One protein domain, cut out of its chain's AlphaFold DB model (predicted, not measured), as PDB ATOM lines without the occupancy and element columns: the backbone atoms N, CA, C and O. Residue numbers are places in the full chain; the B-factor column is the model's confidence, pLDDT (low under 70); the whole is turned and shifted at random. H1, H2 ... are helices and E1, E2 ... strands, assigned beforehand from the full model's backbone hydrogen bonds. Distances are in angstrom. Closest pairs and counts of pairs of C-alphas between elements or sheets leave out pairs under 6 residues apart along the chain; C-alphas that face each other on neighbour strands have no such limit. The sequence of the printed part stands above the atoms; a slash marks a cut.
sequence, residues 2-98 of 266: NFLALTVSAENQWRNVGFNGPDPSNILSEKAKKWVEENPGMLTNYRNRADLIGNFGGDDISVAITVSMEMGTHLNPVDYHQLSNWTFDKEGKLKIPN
ATOM      1  N   ASN A   2     291.799 326.081 379.053       78.12
ATOM      2  CA  ASN A   2     291.220 327.074 379.973       78.12
ATOM      3  C   ASN A   2     291.569 326.869 381.459       78.12
ATOM      4  O   ASN A   2     291.787 327.858 382.147       78.12
ATOM      5  N   PHE A   3     291.744 325.625 381.925       86.69
ATOM      6  CA  PHE A   3     292.242 325.330 383.281       86.69
ATOM      7  C   PHE A   3     293.558 326.062 383.599       86.69
ATOM      8  O   PHE A   3     293.626 326.842 384.538       86.69
ATOM      9  N   LEU A   4     294.580 325.884 382.752       90.12
ATOM     10  CA  LEU A   4     295.896 326.493 382.955       90.12
ATOM     11  C   LEU A   4     295.836 328.026 382.899       90.12
ATOM     12  O   LEU A   4     296.512 328.691 383.677       90.12
ATOM     13  N   ALA A   5     295.020 328.585 382.002       91.75
ATOM     14  CA  ALA A   5     294.841 330.031 381.901       91.75
ATOM     15  C   ALA A   5     294.230 330.617 383.184       91.75
ATOM     16  O   ALA A   5     294.733 331.624 383.679       91.75
ATOM     17  N   LEU A   6     293.203 329.969 383.747       91.81
ATOM     18  CA  LEU A   6     292.605 330.339 385.033       91.81
ATOM     19  C   LEU A   6     293.629 330.243 386.173       91.81
ATOM     20  O   LEU A   6     293.786 331.206 386.920       91.81
ATOM     21  N   THR A   7     294.381 329.139 386.258       93.88
ATOM     22  CA  THR A   7     295.418 328.943 387.286       93.88
ATOM     23  C   THR A   7     296.497 330.021 387.227       93.88
ATOM     24  O   THR A   7     296.752 330.701 388.217       93.88
ATOM     25  N   VAL A   8     297.116 330.216 386.058       95.56
ATOM     26  CA  VAL A   8     298.195 331.199 385.877       95.56
ATOM     27  C   VAL A   8     297.689 332.605 386.171       95.56
ATOM     28  O   VAL A   8     298.399 333.386 386.805       95.56
ATOM     29  N   SER A   9     296.464 332.926 385.752       95.56
ATOM     30  CA  SER A   9     295.885 334.245 385.998       95.56
ATOM     31  C   SER A   9     295.638 334.490 387.483       95.56
ATOM     32  O   SER A   9     295.974 335.561 387.972       95.56
ATOM     33  N   ALA A  10     295.133 333.501 388.224       95.00
ATOM     34  CA  ALA A  10     294.945 333.625 389.668       95.00
ATOM     35  C   ALA A  10     296.281 333.822 390.412       95.00
ATOM     36  O   ALA A  10     296.398 334.735 391.228       95.00
ATOM     37  N   GLU A  11     297.309 333.029 390.091       96.69
ATOM     38  CA  GLU A  11     298.631 333.129 390.737       96.69
ATOM     39  C   GLU A  11     299.335 334.462 390.459       96.69
ATOM     40  O   GLU A  11     300.021 335.012 391.323       96.69
ATOM     41  N   ASN A  12     299.146 335.007 389.255       96.19
ATOM     42  CA  ASN A  12     299.765 336.265 388.843       96.19
ATOM     43  C   ASN A  12     298.867 337.488 389.053       96.19
ATOM     44  O   ASN A  12     299.273 338.597 388.710       96.19
ATOM     45  N   GLN A  13     297.676 337.310 389.632       93.19
ATOM     46  CA  GLN A  13     296.717 338.391 389.870       93.19
ATOM     47  C   GLN A  13     296.281 339.098 388.573       93.19
ATOM     48  O   GLN A  13     296.112 340.317 388.514       93.19
ATOM     49  N   TRP A  14     296.133 338.324 387.498       92.94
ATOM     50  CA  TRP A  14     295.731 338.802 386.181       92.94
ATOM     51  C   TRP A  14     294.246 338.600 385.932       92.94
ATOM     52  O   TRP A  14     293.619 337.656 386.410       92.94
ATOM     53  N   ARG A  15     293.694 339.487 385.104       90.38
ATOM     54  CA  ARG A  15     292.329 339.349 384.610       90.38
ATOM     55  C   ARG A  15     292.219 338.140 383.683       90.38
ATOM     56  O   ARG A  15     293.048 337.968 382.789       90.38
ATOM     57  N   ASN A  16     291.144 337.370 383.830       92.94
ATOM     58  CA  ASN A  16     290.825 336.274 382.922       92.94
ATOM     59  C   ASN A  16     289.317 336.094 382.740       92.94
ATOM     60  O   ASN A  16     288.554 336.103 383.704       92.94
ATOM     61  N   VAL A  17     288.906 335.879 381.491       92.69
ATOM     62  CA  VAL A  17     287.589 335.328 381.168       92.69
ATOM     63  C   VAL A  17     287.824 334.012 380.441       92.69
ATOM     64  O   VAL A  17     288.321 333.999 379.315       92.69
ATOM     65  N   GLY A  18     287.509 332.918 381.120       92.75
ATOM     66  CA  GLY A  18     287.604 331.558 380.616       92.75
ATOM     67  C   GLY A  18     286.235 330.988 380.267       92.75
ATOM     68  O   GLY A  18     285.192 331.510 380.669       92.75
ATOM     69  N   PHE A  19     286.257 329.886 379.525       93.31
ATOM     70  CA  PHE A  19     285.067 329.125 379.166       93.31
ATOM     71  C   PHE A  19     285.319 327.649 379.445       93.31
ATOM     72  O   PHE A  19     286.384 327.143 379.100       93.31
ATOM     73  N   ASN A  20     284.366 326.935 380.034       92.38
ATOM     74  CA  ASN A  20     284.432 325.486 380.215       92.38
ATOM     75  C   ASN A  20     285.708 325.009 380.944       92.38
ATOM     76  O   ASN A  20     286.200 323.909 380.719       92.38
ATOM     77  N   GLY A  21     286.303 325.841 381.805       91.25
ATOM     78  CA  GLY A  21     287.453 325.434 382.609       91.25
ATOM     79  C   GLY A  21     287.014 324.630 383.839       91.25
ATOM     80  O   GLY A  21     286.147 325.115 384.567       91.25
ATOM     81  N   PRO A  22     287.613 323.466 384.140       90.75
ATOM     82  CA  PRO A  22     287.515 322.865 385.471       90.75
ATOM     83  C   PRO A  22     287.997 323.836 386.557       90.75
ATOM     84  O   PRO A  22     288.754 324.768 386.267       90.75
ATOM     85  N   ASP A  23     287.553 323.638 387.796       90.38
ATOM     86  CA  ASP A  23     287.967 324.485 388.917       90.38
ATOM     87  C   ASP A  23     289.425 324.200 389.334       90.38
ATOM     88  O   ASP A  23     289.775 323.034 389.527       90.38
ATOM     89  N   PRO A  24     290.301 325.222 389.439       91.25
ATOM     90  CA  PRO A  24     291.701 325.029 389.806       91.25
ATOM     91  C   PRO A  24     291.985 325.114 391.317       91.25
ATOM     92  O   PRO A  24     293.159 325.154 391.688       91.25
ATOM     93  N   SER A  25     290.977 325.171 392.199       89.81
ATOM     94  CA  SER A  25     291.142 325.399 393.650       89.81
ATOM     95  C   SER A  25     292.173 324.485 394.310       89.81
ATOM     96  O   SER A  25     292.902 324.912 395.208       89.81
ATOM     97  N   ASN A  26     292.260 323.240 393.847       89.94
ATOM     98  CA  ASN A  26     293.124 322.200 394.387       89.94
ATOM     99  C   ASN A  26     294.625 322.448 394.170       89.94
ATOM    100  O   ASN A  26     295.438 321.842 394.864       89.94
ATOM    101  N   ILE A  27     294.996 323.312 393.223       92.00
ATOM    102  CA  ILE A  27     296.395 323.625 392.902       92.00
ATOM    103  C   ILE A  27     296.764 325.091 393.136       92.00
ATOM    104  O   ILE A  27     297.933 325.444 392.989       92.00
ATOM    105  N   LEU A  28     295.796 325.942 393.488       94.56
ATOM    106  CA  LEU A  28     296.053 327.350 393.777       94.56
ATOM    107  C   LEU A  28     296.713 327.543 395.141       94.56
ATOM    108  O   LEU A  28     296.325 326.929 396.138       94.56
ATOM    109  N   SER A  29     297.656 328.479 395.196       96.38
ATOM    110  CA  SER A  29     298.219 328.989 396.438       96.38
ATOM    111  C   SER A  29     297.155 329.704 397.278       96.38
ATOM    112  O   SER A  29     296.216 330.313 396.761       96.38
ATOM    113  N   GLU A  30     297.325 329.708 398.602       95.81
ATOM    114  CA  GLU A  30     296.418 330.432 399.509       95.81
ATOM    115  C   GLU A  30     296.390 331.941 399.219       95.81
ATOM    116  O   GLU A  30     295.353 332.593 399.341       95.81
ATOM    117  N   LYS A  31     297.515 332.502 398.752       96.44
ATOM    118  CA  LYS A  31     297.587 333.895 398.295       96.44
ATOM    119  C   LYS A  31     296.692 334.127 397.075       96.44
ATOM    120  O   LYS A  31     295.995 335.140 397.031       96.44
ATOM    121  N   ALA A  32     296.717 333.219 396.098       96.00
ATOM    122  CA  ALA A  32     295.882 333.316 394.908       96.00
ATOM    123  C   ALA A  32     294.393 333.202 395.262       96.00
ATOM    124  O   ALA A  32     293.611 334.050 394.840       96.00
ATOM    125  N   LYS A  33     294.008 332.230 396.103       94.81
ATOM    126  CA  LYS A  33     292.617 332.070 396.572       94.81
ATOM    127  C   LYS A  33     292.100 333.329 397.263       94.81
ATOM    128  O   LYS A  33     291.045 333.840 396.896       94.81
ATOM    129  N   LYS A  34     292.883 333.875 398.199       93.25
ATOM    130  CA  LYS A  34     292.545 335.121 398.896       93.25
ATOM    131  C   LYS A  34     292.386 336.292 397.926       93.25
ATOM    132  O   LYS A  34     291.428 337.049 398.026       93.25
ATOM    133  N   TRP A  35     293.295 336.429 396.959       91.69
ATOM    134  CA  TRP A  35     293.197 337.499 395.969       91.69
ATOM    135  C   TRP A  35     291.946 337.362 395.087       91.69
ATOM    136  O   TRP A  35     291.276 338.363 394.849       91.69
ATOM    137  N   VAL A  36     291.588 336.148 394.651       91.06
ATOM    138  CA  VAL A  36     290.345 335.901 393.894       91.06
ATOM    139  C   VAL A  36     289.111 336.290 394.717       91.06
ATOM    140  O   VAL A  36     288.213 336.948 394.191       91.06
ATOM    141  N   GLU A  37     289.081 335.952 396.009       86.94
ATOM    142  CA  GLU A  37     287.984 336.321 396.914       86.94
ATOM    143  C   GLU A  37     287.850 337.846 397.090       86.94
ATOM    144  O   GLU A  37     286.739 338.385 397.103       86.94
ATOM    145  N   GLU A  38     288.979 338.546 397.217       83.69
ATOM    146  CA  GLU A  38     289.043 339.999 397.417       83.69
ATOM    147  C   GLU A  38     288.782 340.802 396.129       83.69
ATOM    148  O   GLU A  38     288.474 341.991 396.209       83.69
ATOM    149  N   ASN A  39     288.876 340.174 394.951       81.62
ATOM    150  CA  ASN A  39     288.775 340.837 393.645       81.62
ATOM    151  C   ASN A  39     287.696 340.188 392.752       81.62
ATOM    152  O   ASN A  39     288.002 339.683 391.662       81.62
ATOM    153  N   PRO A  40     286.414 340.196 393.178       79.00
ATOM    154  CA  PRO A  40     285.324 339.651 392.374       79.00
ATOM    155  C   PRO A  40     285.274 340.340 391.004       79.00
ATOM    156  O   PRO A  40     285.491 341.541 390.897       79.00
ATOM    157  N   GLY A  41     284.998 339.590 389.934       82.06
ATOM    158  CA  GLY A  41     284.990 340.144 388.570       82.06
ATOM    159  C   GLY A  41     286.322 340.059 387.826       82.06
ATOM    160  O   GLY A  41     286.314 340.105 386.597       82.06
ATOM    161  N   MET A  42     287.451 339.872 388.520       88.19
ATOM    162  CA  MET A  42     288.754 339.744 387.852       88.19
ATOM    163  C   MET A  42     288.928 338.399 387.151       88.19
ATOM    164  O   MET A  42     289.548 338.335 386.088       88.19
ATOM    165  N   LEU A  43     288.362 337.336 387.722       92.69
ATOM    166  CA  LEU A  43     288.275 336.024 387.097       92.69
ATOM    167  C   LEU A  43     286.810 335.673 386.880       92.69
ATOM    168  O   LEU A  43     285.966 335.845 387.759       92.69
ATOM    169  N   THR A  44     286.497 335.195 385.685       93.62
ATOM    170  CA  THR A  44     285.181 334.649 385.351       93.62
ATOM    171  C   THR A  44     285.376 333.428 384.480       93.62
ATOM    172  O   THR A  44     286.157 333.459 383.533       93.62
ATOM    173  N   ASN A  45     284.658 332.358 384.787       94.12
ATOM    174  CA  ASN A  45     284.684 331.136 384.007       94.12
ATOM    175  C   ASN A  45     283.260 330.752 383.611       94.12
ATOM    176  O   ASN A  45     282.492 330.248 384.428       94.12
ATOM    177  N   TYR A  46     282.881 331.010 382.364       95.00
ATOM    178  CA  TYR A  46     281.565 330.605 381.879       95.00
ATOM    179  C   TYR A  46     281.558 329.106 381.611       95.00
ATOM    180  O   TYR A  46     282.361 328.622 380.823       95.00
ATOM    181  N   ARG A  47     280.660 328.357 382.242       93.81
ATOM    182  CA  ARG A  47     280.548 326.907 382.051       93.81
ATOM    183  C   ARG A  47     279.225 326.577 381.400       93.81
ATOM    184  O   ARG A  47     278.183 327.043 381.852       93.81
ATOM    185  N   ASN A  48     279.248 325.767 380.353       92.38
ATOM    186  CA  ASN A  48     278.014 325.216 379.821       92.38
ATOM    187  C   ASN A  48     277.471 324.200 380.837       92.38
ATOM    188  O   ASN A  48     278.213 323.332 381.292       92.38
ATOM    189  N   ARG A  49     276.190 324.288 381.205       90.75
ATOM    190  CA  ARG A  49     275.534 323.363 382.147       90.75
ATOM    191  C   ARG A  49     275.749 321.891 381.774       90.75
ATOM    192  O   ARG A  49     275.839 321.052 382.664       90.75
ATOM    193  N   ALA A  50     275.817 321.581 380.481       88.69
ATOM    194  CA  ALA A  50     275.964 320.213 379.987       88.69
ATOM    195  C   ALA A  50     277.411 319.766 379.739       88.69
ATOM    196  O   ALA A  50     277.642 318.628 379.333       88.69
ATOM    197  N   ASP A  51     278.392 320.634 379.988       89.38
ATOM    198  CA  ASP A  51     279.802 320.284 379.854       89.38
ATOM    199  C   ASP A  51     280.288 319.472 381.065       89.38
ATOM    200  O   ASP A  51     280.585 320.022 382.125       89.38
ATOM    201  N   LEU A  52     280.418 318.153 380.911       86.25
ATOM    202  CA  LEU A  52     280.916 317.293 381.991       86.25
ATOM    203  C   LEU A  52     282.372 317.577 382.376       86.25
ATOM    204  O   LEU A  52     282.739 317.376 383.531       86.25
ATOM    205  N   ILE A  53     283.204 318.026 381.435       87.00
ATOM    206  CA  ILE A  53     284.633 318.245 381.683       87.00
ATOM    207  C   ILE A  53     284.813 319.552 382.454       87.00
ATOM    208  O   ILE A  53     285.474 319.572 383.487       87.00
ATOM    209  N   GLY A  54     284.206 320.642 381.985       84.56
ATOM    210  CA  GLY A  54     284.320 321.952 382.624       84.56
ATOM    211  C   GLY A  54     283.650 322.026 383.993       84.56
ATOM    212  O   GLY A  54     284.108 322.785 384.841       84.56
ATOM    213  N   ASN A  55     282.607 321.225 384.238       86.62
ATOM    214  CA  ASN A  55     281.952 321.141 385.549       86.62
ATOM    215  C   ASN A  55     282.611 320.125 386.504       86.62
ATOM    216  O   ASN A  55     282.142 319.947 387.629       86.62
ATOM    217  N   PHE A  56     283.697 319.465 386.090       83.62
ATOM    218  CA  PHE A  56     284.448 318.579 386.971       83.62
ATOM    219  C   PHE A  56     285.147 319.375 388.087       83.62
ATOM    220  O   PHE A  56     285.794 320.390 387.827       83.62
ATOM    221  N   GLY A  57     285.054 318.885 389.328       75.00
ATOM    222  CA  GLY A  57     285.797 319.433 390.470       75.00
ATOM    223  C   GLY A  57     285.118 320.563 391.253       75.00
ATOM    224  O   GLY A  57     285.735 321.078 392.174       75.00
ATOM    225  N   GLY A  58     283.866 320.927 390.951       85.12
ATOM    226  CA  GLY A  58     283.119 321.926 391.734       85.12
ATOM    227  C   GLY A  58     283.402 323.381 391.332       85.12
ATOM    228  O   GLY A  58     283.699 323.655 390.170       85.12
ATOM    229  N   ASP A  59     283.232 324.328 392.259       87.62
ATOM    230  CA  ASP A  59     283.461 325.779 392.064       87.62
ATOM    231  C   ASP A  59     283.912 326.439 393.382       87.62
ATOM    232  O   ASP A  59     283.305 327.392 393.875       87.62
ATOM    233  N   ASP A  60     284.956 325.892 394.008       85.94
ATOM    234  CA  ASP A  60     285.364 326.295 395.363       85.94
ATOM    235  C   ASP A  60     285.864 327.745 395.428       85.94
ATOM    236  O   ASP A  60     285.755 328.393 396.467       85.94
ATOM    237  N   ILE A  61     286.396 328.279 394.323       86.38
ATOM    238  CA  ILE A  61     286.822 329.684 394.236       86.38
ATOM    239  C   ILE A  61     285.712 330.623 393.733       86.38
ATOM    240  O   ILE A  61     285.950 331.822 393.588       86.38
ATOM    241  N   SER A  62     284.495 330.111 393.502       87.31
ATOM    242  CA  SER A  62     283.296 330.896 393.161       87.31
ATOM    243  C   SER A  62     283.459 331.807 391.933       87.31
ATOM    244  O   SER A  62     282.952 332.939 391.898       87.31
ATOM    245  N   VAL A  63     284.191 331.341 390.915       89.88
ATOM    246  CA  VAL A  63     284.438 332.096 389.670       89.88
ATOM    247  C   VAL A  63     283.559 331.623 388.517       89.88
ATOM    248  O   VAL A  63     283.539 332.280 387.469       89.88
ATOM    249  N   ALA A  64     282.838 330.509 388.681       93.31
ATOM    250  CA  ALA A  64     281.998 329.969 387.630       93.31
ATOM    251  C   ALA A  64     280.696 330.762 387.441       93.31
ATOM    252  O   ALA A  64     280.034 331.193 388.386       93.31
ATOM    253  N   ILE A  65     280.304 330.912 386.177       94.06
ATOM    254  CA  ILE A  65     278.948 331.286 385.777       94.06
ATOM    255  C   ILE A  65     278.421 330.151 384.910       94.06
ATOM    256  O   ILE A  65     278.844 329.987 383.764       94.06
ATOM    257  N   THR A  66     277.511 329.352 385.460       94.12
ATOM    258  CA  THR A  66     276.914 328.227 384.737       94.12
ATOM    259  C   THR A  66     275.775 328.715 383.854       94.12
ATOM    260  O   THR A  66     274.833 329.336 384.336       94.12
ATOM    261  N   VAL A  67     275.850 328.408 382.562       94.56
ATOM    262  CA  VAL A  67     274.907 328.852 381.535       94.56
ATOM    263  C   VAL A  67     274.274 327.639 380.861       94.56
ATOM    264  O   VAL A  67     274.969 326.733 380.402       94.56
ATOM    265  N   SER A  68     272.949 327.633 380.755       91.44
ATOM    266  CA  SER A  68     272.212 326.723 379.882       91.44
ATOM    267  C   SER A  68     272.180 327.297 378.468       91.44
ATOM    268  O   SER A  68     271.391 328.196 378.167       91.44
ATOM    269  N   MET A  69     273.058 326.779 377.612       87.25
ATOM    270  CA  MET A  69     273.026 327.041 376.173       87.25
ATOM    271  C   MET A  69     271.967 326.156 375.502       87.25
ATOM    272  O   MET A  69     271.534 325.157 376.080       87.25
ATOM    273  N   GLU A  70     271.537 326.519 374.293       76.31
ATOM    274  CA  GLU A  70     270.665 325.654 373.494       76.31
ATOM    275  C   GLU A  70     271.382 324.327 373.218       76.31
ATOM    276  O   GLU A  70     272.538 324.306 372.788       76.31
ATOM    277  N   MET A  71     270.710 323.219 373.521       68.25
ATOM    278  CA  MET A  71     271.254 321.881 373.332       68.25
ATOM    279  C   MET A  71     270.596 321.247 372.117       68.25
ATOM    280  O   MET A  71     269.371 321.160 372.047       68.25
ATOM    281  N   GLY A  72     271.411 320.823 371.150       65.44
ATOM    282  CA  GLY A  72     270.926 320.071 369.997       65.44
ATOM    283  C   GLY A  72     270.397 318.688 370.398       65.44
ATOM    284  O   GLY A  72     270.465 318.267 371.550       65.44
ATOM    285  N   THR A  73     269.911 317.923 369.421       65.25
ATOM    286  CA  THR A  73     269.382 316.566 369.653       65.25
ATOM    287  C   THR A  73     270.465 315.524 369.955       65.25
ATOM    288  O   THR A  73     270.145 314.390 370.310       65.25
ATOM    289  N   HIS A  74     271.747 315.877 369.806       65.12
ATOM    290  CA  HIS A  74     272.869 314.998 370.111       65.12
ATOM    291  C   HIS A  74     273.368 315.239 371.543       65.12
ATOM    292  O   HIS A  74     273.869 316.306 371.887       65.12
ATOM    293  N   LEU A  75     273.254 314.217 372.390       67.31
ATOM    294  CA  LEU A  75     273.645 314.272 373.801       67.31
ATOM    295  C   LEU A  75     275.029 313.641 374.032       67.31
ATOM    296  O   LEU A  75     275.163 312.752 374.869       67.31
ATOM    297  N   ASN A  76     276.058 314.049 373.277       75.12
ATOM    298  CA  ASN A  76     277.438 313.710 373.643       75.12
ATOM    299  C   ASN A  76     277.986 314.805 374.575       75.12
ATOM    300  O   ASN A  76     278.132 315.950 374.149       75.12
ATOM    301  N   PRO A  77     278.320 314.489 375.837       68.38
ATOM    302  CA  PRO A  77     278.757 315.494 376.801       68.38
ATOM    303  C   PRO A  77     280.029 316.265 376.422       68.38
ATOM    304  O   PRO A  77     280.244 317.372 376.910       68.38
ATOM    305  N   VAL A  78     280.874 315.693 375.558       79.69
ATOM    306  CA  VAL A  78     282.108 316.340 375.079       79.69
ATOM    307  C   VAL A  78     281.803 317.480 374.105       79.69
ATOM    308  O   VAL A  78     282.567 318.444 374.025       79.69
ATOM    309  N   ASP A  79     280.667 317.424 373.407       84.06
ATOM    310  CA  ASP A  79     280.293 318.440 372.423       84.06
ATOM    311  C   ASP A  79     280.065 319.795 373.093       84.06
ATOM    312  O   ASP A  79     280.419 320.826 372.530       84.06
ATOM    313  N   TYR A  80     279.593 319.799 374.341       87.06
ATOM    314  CA  TYR A  80     279.312 321.008 375.118       87.06
ATOM    315  C   TYR A  80     280.567 321.687 375.692       87.06
ATOM    316  O   TYR A  80     280.500 322.857 376.085       87.06
ATOM    317  N   HIS A  81     281.723 321.010 375.667       89.31
ATOM    318  CA  HIS A  81     283.008 321.554 376.123       89.31
ATOM    319  C   HIS A  81     283.637 322.540 375.121       89.31
ATOM    320  O   HIS A  81     284.507 323.337 375.481       89.31
ATOM    321  N   GLN A  82     283.198 322.521 373.862       87.44
ATOM    322  CA  GLN A  82     283.833 323.274 372.783       87.44
ATOM    323  C   GLN A  82     283.611 324.791 372.894       87.44
ATOM    324  O   GLN A  82     282.537 325.263 373.272       87.44
ATOM    325  N   LEU A  83     284.626 325.572 372.501       87.56
ATOM    326  CA  LEU A  83     284.536 327.038 372.455       87.56
ATOM    327  C   LEU A  83     283.527 327.544 371.410       87.56
ATOM    328  O   LEU A  83     282.954 328.613 371.587       87.56
ATOM    329  N   SER A  84     283.294 326.770 370.349       88.75
ATOM    330  CA  SER A  84     282.348 327.070 369.265       88.75
ATOM    331  C   SER A  84     280.888 327.152 369.718       88.75
ATOM    332  O   SER A  84     280.069 327.707 368.993       88.75
ATOM    333  N   ASN A  85     280.559 326.649 370.912       87.94
ATOM    334  CA  ASN A  85     279.205 326.720 371.468       87.94
ATOM    335  C   ASN A  85     278.839 328.113 371.989       87.94
ATOM    336  O   ASN A  85     277.670 328.392 372.249       87.94
ATOM    337  N   TRP A  86     279.832 328.974 372.196       91.88
ATOM    338  CA  TRP A  86     279.639 330.290 372.781       91.88
ATOM    339  C   TRP A  86     279.467 331.340 371.691       91.88
ATOM    340  O   TRP A  86     280.221 331.386 370.721       91.88
ATOM    341  N   THR A  87     278.482 332.216 371.874       93.25
ATOM    342  CA  THR A  87     278.231 333.330 370.958       93.25
ATOM    343  C   THR A  87     278.387 334.655 371.678       93.25
ATOM    344  O   THR A  87     278.088 334.789 372.865       93.25
ATOM    345  N   PHE A  88     278.861 335.651 370.940       94.31
ATOM    346  CA  PHE A  88     279.191 336.961 371.481       94.31
ATOM    347  C   PHE A  88     278.382 338.049 370.772       94.31
ATOM    348  O   PHE A  88     277.908 337.878 369.638       94.31
ATOM    349  N   ASP A  89     278.136 339.152 371.468       93.94
ATOM    350  CA  ASP A  89     277.648 340.382 370.853       93.94
ATOM    351  C   ASP A  89     278.776 341.143 370.145       93.94
ATOM    352  O   ASP A  89     279.916 340.678 370.054       93.94
ATOM    353  N   LYS A  90     278.429 342.290 369.556       94.44
ATOM    354  CA  LYS A  90     279.375 343.103 368.781       94.44
ATOM    355  C   LYS A  90     280.431 343.763 369.680       94.44
ATOM    356  O   LYS A  90     281.486 344.144 369.188       94.44
ATOM    357  N   GLU A  91     280.160 343.867 370.979       89.19
ATOM    358  CA  GLU A  91     281.068 344.341 372.022       89.19
ATOM    359  C   GLU A  91     281.971 343.223 372.578       89.19
ATOM    360  O   GLU A  91     282.849 343.486 373.401       89.19
ATOM    361  N   GLY A  92     281.785 341.975 372.132       89.56
ATOM    362  CA  GLY A  92     282.552 340.817 372.592       89.56
ATOM    363  C   GLY A  92     282.092 340.260 373.943       89.56
ATOM    364  O   GLY A  92     282.806 339.465 374.556       89.56
ATOM    365  N   LYS A  93     280.910 340.652 374.429       91.00
ATOM    366  CA  LYS A  93     280.286 340.083 375.625       91.00
ATOM    367  C   LYS A  93     279.520 338.811 375.272       91.00
ATOM    368  O   LYS A  93     278.913 338.691 374.210       91.00
ATOM    369  N   LEU A  94     279.582 337.825 376.172       94.31
ATOM    370  CA  LEU A  94     278.885 336.555 375.986       94.31
ATOM    371  C   LEU A  94     277.370 336.789 375.954       94.31
ATOM    372  O   LEU A  94     276.811 337.345 376.901       94.31
ATOM    373  N   LYS A  95     276.704 336.283 374.916       94.94
ATOM    374  CA  LYS A  95     275.244 336.232 374.841       94.94
ATOM    375  C   LYS A  95     274.733 335.061 375.671       94.94
ATOM    376  O   LYS A  95     274.894 333.905 375.285       94.94
ATOM    377  N   ILE A  96     274.108 335.370 376.802       94.88
ATOM    378  CA  ILE A  96     273.417 334.380 377.631       94.88
ATOM    379  C   ILE A  96     271.951 334.306 377.171       94.88
ATOM    380  O   ILE A  96     271.279 335.340 377.181       94.88
ATOM    381  N   PRO A  97     271.436 333.128 376.762       93.12
ATOM    382  CA  PRO A  97     270.027 332.978 376.402       93.12
ATOM    383  C   PRO A  97     269.110 333.367 377.565       93.12
ATOM    384  O   PRO A  97     269.325 332.918 378.688       93.12
ATOM    385  N   ASN A  98     268.077 334.166 377.299       89.75
ATOM    386  CA  ASN A  98     267.103 334.542 378.319       89.75
ATOM    387  C   ASN A  98     266.081 333.412 378.517       89.75
ATOM    388  O   ASN A  98     265.193 333.225 377.690       89.75
TER     389      ASN A  98
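Overview. This is residues 2 to 98 of the 266 residues of the protein "Lipase" of Listeria fleischmannii (UniProt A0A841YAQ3). With little regular structure, this is a small parallel sheet, ordered E1, E2, E3, with H1 packed on one face and H2 beyond the end where E2 begins; a long unnamed stretch, residues 68 to 98, follows E3. There are 97 printed residues, 34 in named elements, running H1, E1, H2, E2, E3, mixed in class. The whole is compact, radius of gyration of the C-alphas 13.7 A, spanning 44 by 30 by 19 A.

Along the chain. E1 is residues 16 to 19, E2 43 to 48, 16.6 A long, and E3 64 to 67, ending at C-alpha 67 (274.907, 328.852, 381.535). H1, residues 2 to 12, 15.4 A long, begins at C-alpha 2 (291.220, 327.074, 379.973). H2 is residues 30 to 38, 12.3 A long.

Arrangement. Inner strand E2 is parallel to E1 at 8 degrees, N 18 and O 44 being 2.8 A apart, within hydrogen-bond range. E2 is parallel to E3 at 32 degrees, with N 67 and O 47 within range at 2.8 A. H1 is on the sheet, over E1, at a height of 8.3 A: two layers, a helix on one face of a sheet. The closest C-alphas of H1 and E1, Asn 2 and Gly 18, are 5.8 A apart. H2, not on the sheet, touches H1 about perpendicular at 87 degrees, closest C-alphas Glu 11 and Ala 32, 5.0 A. E1, H2, E2 form a strand-helix-strand unit, parallel neighbours with a helix between, its crossover right-handed. In H1 and H2 every O i to N i+4 pair is within range.

Size, cuts and confidence. The printed part has no cut. The farthest C-alphas, Lys 31 and Thr 73, are 43.8 A apart. The E2 to E3 link is long, 15 residues. Residues 71 to 75 and 77 have pLDDT under 70.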